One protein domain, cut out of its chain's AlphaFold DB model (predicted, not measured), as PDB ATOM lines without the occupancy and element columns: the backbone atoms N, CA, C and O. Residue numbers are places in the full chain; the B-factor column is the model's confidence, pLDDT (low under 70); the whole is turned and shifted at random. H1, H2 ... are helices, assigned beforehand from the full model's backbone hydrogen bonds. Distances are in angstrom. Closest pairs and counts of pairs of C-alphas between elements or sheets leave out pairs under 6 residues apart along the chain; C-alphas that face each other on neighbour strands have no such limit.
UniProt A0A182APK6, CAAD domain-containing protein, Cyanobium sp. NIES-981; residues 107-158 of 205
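Overview. This is residues 107 to 158 of the 205 residues of the protein "CAAD domain-containing protein" of Cyanobium sp. NIES-981 (UniProt A0A182APK6). One long helix, H3, makes one side of an open, flat frame; two short helices, H2 and then H1, make the other side, with H2 and H3 meeting at a corner around residues 128 to 130 and the middle left empty. The printed part has 52 residues with three named helices in the order H1, H2, H3, no named strand, and is all helix. It is only just extended, close to loose, with a radius of gyration of the C-alphas of 15.0 A and spans of 40 by 33 by 10 A.

Arrangement. Start from H3, residues 131 to 156, and look back to H2, residues 120 to 127: they are close but not clearly touching, the closest C-alphas being those of Ser 127 and Thr 133, 6.9 A apart. They run opposite ways at a steep tilt of 54 degrees. H1, residues 107 to 117, and H2 meet only through their link, and H1 and H3 are apart. In H1, H2 and H3 every O i to N i+4 pair is within hydrogen-bond range.

Along the chain. Find C-alpha 131 at (619.530, 655.723, 683.633); from there H3 runs 36.9 A to C-alpha 156 at (593.677, 682.056, 683.677). H2 is 10.2 A long, and H1, 15.0 A, begins at C-alpha 107 at (619.309, 683.291, 703.717).

Size, cuts and confidence. The farthest C-alphas, of Thr 130 and Leu 158, are 41.8 A apart. The printed part has no cut, and both links are tight. Residues 157 to 158 are under 70 in pLDDT.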
ATOM      1  N   LEU A 107     618.634 684.521 703.283       93.44
ATOM      2  CA  LEU A 107     619.309 683.291 703.717       93.44
ATOM      3  C   LEU A 107     618.972 682.079 702.830       93.44
ATOM      4  O   LEU A 107     619.821 681.205 702.642       93.44
ATOM      5  N   LEU A 108     617.765 682.011 702.261       94.06
ATOM      6  CA  LEU A 108     617.380 680.967 701.305       94.06
ATOM      7  C   LEU A 108     618.019 681.182 699.925       94.06
ATOM      8  O   LEU A 108     618.592 680.237 699.373       94.06
ATOM      9  N   THR A 109     617.974 682.397 699.368       95.25
ATOM     10  CA  THR A 109     618.584 682.700 698.061       95.25
ATOM     11  C   THR A 109     620.104 682.585 698.113       95.25
ATOM     12  O   THR A 109     620.678 681.948 697.231       95.25
ATOM     13  N   SER A 110     620.758 683.092 699.162       94.31
ATOM     14  CA  SER A 110     622.209 682.952 699.350       94.31
ATOM     15  C   SER A 110     622.635 681.490 699.533       94.31
ATOM     16  O   SER A 110     623.625 681.077 698.929       94.31
ATOM     17  N   LYS A 111     621.862 680.659 700.252       95.00
ATOM     18  CA  LYS A 111     622.077 679.197 700.312       95.00
ATOM     19  C   LYS A 111     621.955 678.530 698.944       95.00
ATOM     20  O   LYS A 111     622.821 677.732 698.584       95.00
ATOM     21  N   VAL A 112     620.905 678.842 698.182       94.94
ATOM     22  CA  VAL A 112     620.701 678.292 696.831       94.94
ATOM     23  C   VAL A 112     621.829 678.733 695.897       94.94
ATOM     24  O   VAL A 112     622.389 677.905 695.184       94.94
ATOM     25  N   GLN A 113     622.230 680.004 695.940       94.88
ATOM     26  CA  GLN A 113     623.309 680.543 695.115       94.88
ATOM     27  C   GLN A 113     624.682 679.971 695.507       94.88
ATOM     28  O   GLN A 113     625.478 679.652 694.625       94.88
ATOM     29  N   ALA A 114     624.946 679.752 696.799       94.25
ATOM     30  CA  ALA A 114     626.137 679.047 697.272       94.25
ATOM     31  C   ALA A 114     626.174 677.579 696.802       94.25
ATOM     32  O   ALA A 114     627.241 677.085 696.448       94.25
ATOM     33  N   TRP A 115     625.023 676.899 696.740       93.31
ATOM     34  CA  TRP A 115     624.914 675.535 696.208       93.31
ATOM     35  C   TRP A 115     625.020 675.466 694.672       93.31
ATOM     36  O   TRP A 115     625.648 674.550 694.145       93.31
ATOM     37  N   LEU A 116     624.510 676.456 693.929       93.00
ATOM     38  CA  LEU A 116     624.810 676.585 692.493       93.00
ATOM     39  C   LEU A 116     626.322 676.768 692.267       93.00
ATOM     40  O   LEU A 116     626.903 676.144 691.379       93.00
ATOM     41  N   ASN A 117     626.964 677.589 693.105       93.88
ATOM     42  CA  ASN A 117     628.393 677.888 693.032       93.88
ATOM     43  C   ASN A 117     629.303 676.764 693.569       93.88
ATOM     44  O   ASN A 117     630.502 676.803 693.301       93.88
ATOM     45  N   SER A 118     628.786 675.757 694.291       91.75
ATOM     46  CA  SER A 118     629.603 674.646 694.818       91.75
ATOM     47  C   SER A 118     630.066 673.660 693.741       91.75
ATOM     48  O   SER A 118     630.878 672.780 694.015       91.75
ATOM     49  N   GLY A 119     629.538 673.778 692.519       88.12
ATOM     50  CA  GLY A 119     629.807 672.845 691.428       88.12
ATOM     51  C   GLY A 119     628.942 671.581 691.454       88.12
ATOM     52  O   GLY A 119     629.085 670.758 690.551       88.12
ATOM     53  N   GLN A 120     627.997 671.431 692.396       84.81
ATOM     54  CA  GLN A 120     627.092 670.269 692.429       84.81
ATOM     55  C   GLN A 120     626.294 670.094 691.125       84.81
ATOM     56  O   GLN A 120     626.031 668.967 690.718       84.81
ATOM     57  N   LEU A 121     625.954 671.178 690.414       84.75
ATOM     58  CA  LEU A 121     625.331 671.097 689.081       84.75
ATOM     59  C   LEU A 121     626.218 670.372 688.051       84.75
ATOM     60  O   LEU A 121     625.698 669.673 687.182       84.75
ATOM     61  N   GLN A 122     627.541 670.511 688.155       85.56
ATOM     62  CA  GLN A 122     628.517 669.859 687.279       85.56
ATOM     63  C   GLN A 122     628.565 668.346 687.558       85.56
ATOM     64  O   GLN A 122     628.539 667.538 686.632       85.56
ATOM     65  N   GLU A 123     628.579 667.975 688.841       84.06
ATOM     66  CA  GLU A 123     628.524 666.591 689.330       84.06
ATOM     67  C   GLU A 123     627.201 665.913 688.935       84.06
ATOM     68  O   GLU A 123     627.206 664.829 688.351       84.06
ATOM     69  N   ILE A 124     626.068 666.591 689.146       81.44
ATOM     70  CA  ILE A 124     624.741 666.137 688.709       81.44
ATOM     71  C   ILE A 124     624.701 665.984 687.183       81.44
ATOM     72  O   ILE A 124     624.210 664.971 686.698       81.44
ATOM     73  N   GLY A 125     625.265 666.923 686.415       80.31
ATOM     74  CA  GLY A 125     625.331 666.848 684.949       80.31
ATOM     75  C   GLY A 125     626.218 665.717 684.406       80.31
ATOM     76  O   GLY A 125     625.973 665.214 683.308       80.31
ATOM     77  N   GLN A 126     627.221 665.272 685.168       82.62
ATOM     78  CA  GLN A 126     628.009 664.074 684.851       82.62
ATOM     79  C   GLN A 126     627.261 662.793 685.257       82.62
ATOM     80  O   GLN A 126     627.170 661.854 684.462       82.62
ATOM     81  N   SER A 127     626.662 662.787 686.450       77.12
ATOM     82  CA  SER A 127     625.859 661.682 686.991       77.12
ATOM     83  C   SER A 127     624.578 661.417 686.184       77.12
ATOM     84  O   SER A 127     624.171 660.260 686.057       77.12
ATOM     85  N   ALA A 128     624.029 662.454 685.529       78.69
ATOM     86  CA  ALA A 128     622.883 662.441 684.604       78.69
ATOM     87  C   ALA A 128     622.987 661.407 683.464       78.69
ATOM     88  O   ALA A 128     621.996 661.094 682.804       78.69
ATOM     89  N   ARG A 129     624.189 660.869 683.220       78.94
ATOM     90  CA  ARG A 129     624.444 659.775 682.271       78.94
ATOM     91  C   ARG A 129     623.989 658.402 682.784       78.94
ATOM     92  O   ARG A 129     623.980 657.449 682.011       78.94
ATOM     93  N   THR A 130     623.612 658.275 684.059       82.88
ATOM     94  CA  THR A 130     623.041 657.037 684.608       82.88
ATOM     95  C   THR A 130     621.524 656.978 684.363       82.88
ATOM     96  O   THR A 130     620.830 657.978 684.568       82.88
ATOM     97  N   PRO A 131     620.952 655.817 683.987       78.56
ATOM     98  CA  PRO A 131     619.530 655.723 683.633       78.56
ATOM     99  C   PRO A 131     618.588 656.085 684.794       78.56
ATOM    100  O   PRO A 131     617.501 656.612 684.568       78.56
ATOM    101  N   LEU A 132     619.021 655.873 686.044       86.81
ATOM    102  CA  LEU A 132     618.260 656.245 687.237       86.81
ATOM    103  C   LEU A 132     618.137 657.771 687.397       86.81
ATOM    104  O   LEU A 132     617.051 658.277 687.673       86.81
ATOM    105  N   THR A 133     619.224 658.518 687.176       85.38
ATOM    106  CA  THR A 133     619.179 659.992 687.218       85.38
ATOM    107  C   THR A 133     618.395 660.591 686.055       85.38
ATOM    108  O   THR A 133     617.724 661.597 686.258       85.38
ATOM    109  N   ALA A 134     618.393 659.963 684.873       83.75
ATOM    110  CA  ALA A 134     617.534 660.382 683.767       83.75
ATOM    111  C   ALA A 134     616.042 660.268 684.136       83.75
ATOM    112  O   ALA A 134     615.270 661.193 683.884       83.75
ATOM    113  N   LEU A 135     615.645 659.185 684.814       89.88
ATOM    114  CA  LEU A 135     614.284 659.011 685.334       89.88
ATOM    115  C   LEU A 135     613.956 660.073 686.403       89.88
ATOM    116  O   LEU A 135     612.907 660.715 686.333       89.88
ATOM    117  N   LEU A 136     614.880 660.336 687.333       90.12
ATOM    118  CA  LEU A 136     614.727 661.389 688.346       90.12
ATOM    119  C   LEU A 136     614.607 662.794 687.719       90.12
ATOM    120  O   LEU A 136     613.784 663.599 688.154       90.12
ATOM    121  N   ALA A 137     615.375 663.075 686.663       88.81
ATOM    122  CA  ALA A 137     615.321 664.325 685.911       88.81
ATOM    123  C   ALA A 137     613.997 664.487 685.145       88.81
ATOM    124  O   ALA A 137     613.456 665.590 685.107       88.81
ATOM    125  N   VAL A 138     613.425 663.403 684.606       93.12
ATOM    126  CA  VAL A 138     612.070 663.416 684.027       93.12
ATOM    127  C   VAL A 138     611.020 663.723 685.098       93.12
ATOM    128  O   VAL A 138     610.154 664.562 684.861       93.12
ATOM    129  N   VAL A 139     611.112 663.131 686.295       94.94
ATOM    130  CA  VAL A 139     610.201 663.458 687.412       94.94
ATOM    131  C   VAL A 139     610.334 664.928 687.827       94.94
ATOM    132  O   VAL A 139     609.320 665.606 687.989       94.94
ATOM    133  N   ALA A 140     611.558 665.455 687.927       93.25
ATOM    134  CA  ALA A 140     611.804 666.868 688.220       93.25
ATOM    135  C   ALA A 140     611.250 667.797 687.121       93.25
ATOM    136  O   ALA A 140     610.590 668.789 687.432       93.25
ATOM    137  N   ALA A 141     611.440 667.455 685.843       94.06
ATOM    138  CA  ALA A 141     610.899 668.206 684.712       94.06
ATOM    139  C   ALA A 141     609.360 668.184 684.679       94.06
ATOM    140  O   ALA A 141     608.742 669.216 684.424       94.06
ATOM    141  N   VAL A 142     608.730 667.048 685.002       97.25
ATOM    142  CA  VAL A 142     607.270 666.941 685.166       97.25
ATOM    143  C   VAL A 142     606.783 667.773 686.356       97.25
ATOM    144  O   VAL A 142     605.735 668.408 686.250       97.25
ATOM    145  N   LEU A 143     607.539 667.846 687.458       96.25
ATOM    146  CA  LEU A 143     607.238 668.743 688.579       96.25
ATOM    147  C   LEU A 143     607.280 670.215 688.149       96.25
ATOM    148  O   LEU A 143     606.311 670.936 688.380       96.25
ATOM    149  N   VAL A 144     608.350 670.646 687.474       96.38
ATOM    150  CA  VAL A 144     608.489 672.018 686.951       96.38
ATOM    151  C   VAL A 144     607.369 672.341 685.962       96.38
ATOM    152  O   VAL A 144     606.741 673.391 686.079       96.38
ATOM    153  N   LEU A 145     607.052 671.428 685.040       96.44
ATOM    154  CA  LEU A 145     605.967 671.602 684.073       96.44
ATOM    155  C   LEU A 145     604.592 671.657 684.755       96.44
ATOM    156  O   LEU A 145     603.744 672.445 684.344       96.44
ATOM    157  N   ARG A 146     604.368 670.878 685.822       94.88
ATOM    158  CA  ARG A 146     603.125 670.913 686.608       94.88
ATOM    159  C   ARG A 146     602.994 672.196 687.423       94.88
ATOM    160  O   ARG A 146     601.898 672.743 687.481       94.88
ATOM    161  N   VAL A 147     604.082 672.696 688.013       93.06
ATOM    162  CA  VAL A 147     604.111 674.005 688.684       93.06
ATOM    163  C   VAL A 147     603.846 675.117 687.669       93.06
ATOM    164  O   VAL A 147     602.986 675.956 687.906       93.06
ATOM    165  N   TYR A 148     604.490 675.083 686.502       90.44
ATOM    166  CA  TYR A 148     604.256 676.039 685.417       90.44
ATOM    167  C   TYR A 148     602.805 676.007 684.900       90.44
ATOM    168  O   TYR A 148     602.187 677.057 684.743       90.44
ATOM    169  N   ALA A 149     602.225 674.819 684.714       88.44
ATOM    170  CA  ALA A 149     600.821 674.658 684.332       88.44
ATOM    171  C   ALA A 149     599.850 675.119 685.435       88.44
ATOM    172  O   ALA A 149     598.820 675.709 685.125       88.44
ATOM    173  N   ALA A 150     600.180 674.903 686.713       87.12
ATOM    174  CA  ALA A 150     599.402 675.420 687.838       87.12
ATOM    175  C   ALA A 150     599.485 676.953 687.935       87.12
ATOM    176  O   ALA A 150     598.472 677.592 688.203       87.12
ATOM    177  N   LEU A 151     600.649 677.551 687.649       86.69
ATOM    178  CA  LEU A 151     600.802 679.002 687.512       86.69
ATOM    179  C   LEU A 151     599.964 679.537 686.343       86.69
ATOM    180  O   LEU A 151     599.220 680.491 686.537       86.69
ATOM    181  N   LEU A 152     600.019 678.914 685.160       84.31
ATOM    182  CA  LEU A 152     599.187 679.306 684.015       84.31
ATOM    183  C   LEU A 152     597.687 679.187 684.317       84.31
ATOM    184  O   LEU A 152     596.944 680.115 684.019       84.31
ATOM    185  N   GLY A 153     597.246 678.098 684.953       79.81
ATOM    186  CA  GLY A 153     595.852 677.925 685.367       79.81
ATOM    187  C   GLY A 153     595.417 678.909 686.458       79.81
ATOM    188  O   GLY A 153     594.279 679.373 686.446       79.81
ATOM    189  N   ALA A 154     596.319 679.284 687.370       79.69
ATOM    190  CA  ALA A 154     596.074 680.339 688.350       79.69
ATOM    191  C   ALA A 154     595.997 681.724 687.690       79.69
ATOM    192  O   ALA A 154     595.152 682.517 688.088       79.69
ATOM    193  N   LEU A 155     596.814 682.004 686.665       73.50
ATOM    194  CA  LEU A 155     596.681 683.207 685.838       73.50
ATOM    195  C   LEU A 155     595.321 683.221 685.122       73.50
ATOM    196  O   LEU A 155     594.584 684.184 685.276       73.50
ATOM    197  N   ASP A 156     594.954 682.157 684.410       73.31
ATOM    198  CA  ASP A 156     593.677 682.056 683.677       73.31
ATOM    199  C   ASP A 156     592.447 682.173 684.609       73.31
ATOM    200  O   ASP A 156     591.432 682.768 684.256       73.31
ATOM    201  N   SER A 157     592.576 681.702 685.855       69.44
ATOM    202  CA  SER A 157     591.564 681.859 686.914       69.44
ATOM    203  C   SER A 157     591.531 683.255 687.558       69.44
ATOM    204  O   SER A 157     590.634 683.541 688.354       69.44
ATOM    205  N   LEU A 158     592.502 684.127 687.264       66.94
ATOM    206  CA  LEU A 158     592.621 685.466 687.839       66.94
ATOM    207  C   LEU A 158     592.169 686.532 686.822       66.94
ATOM    208  O   LEU A 158     592.866 686.773 685.834       66.94
TER     209      LEU A 158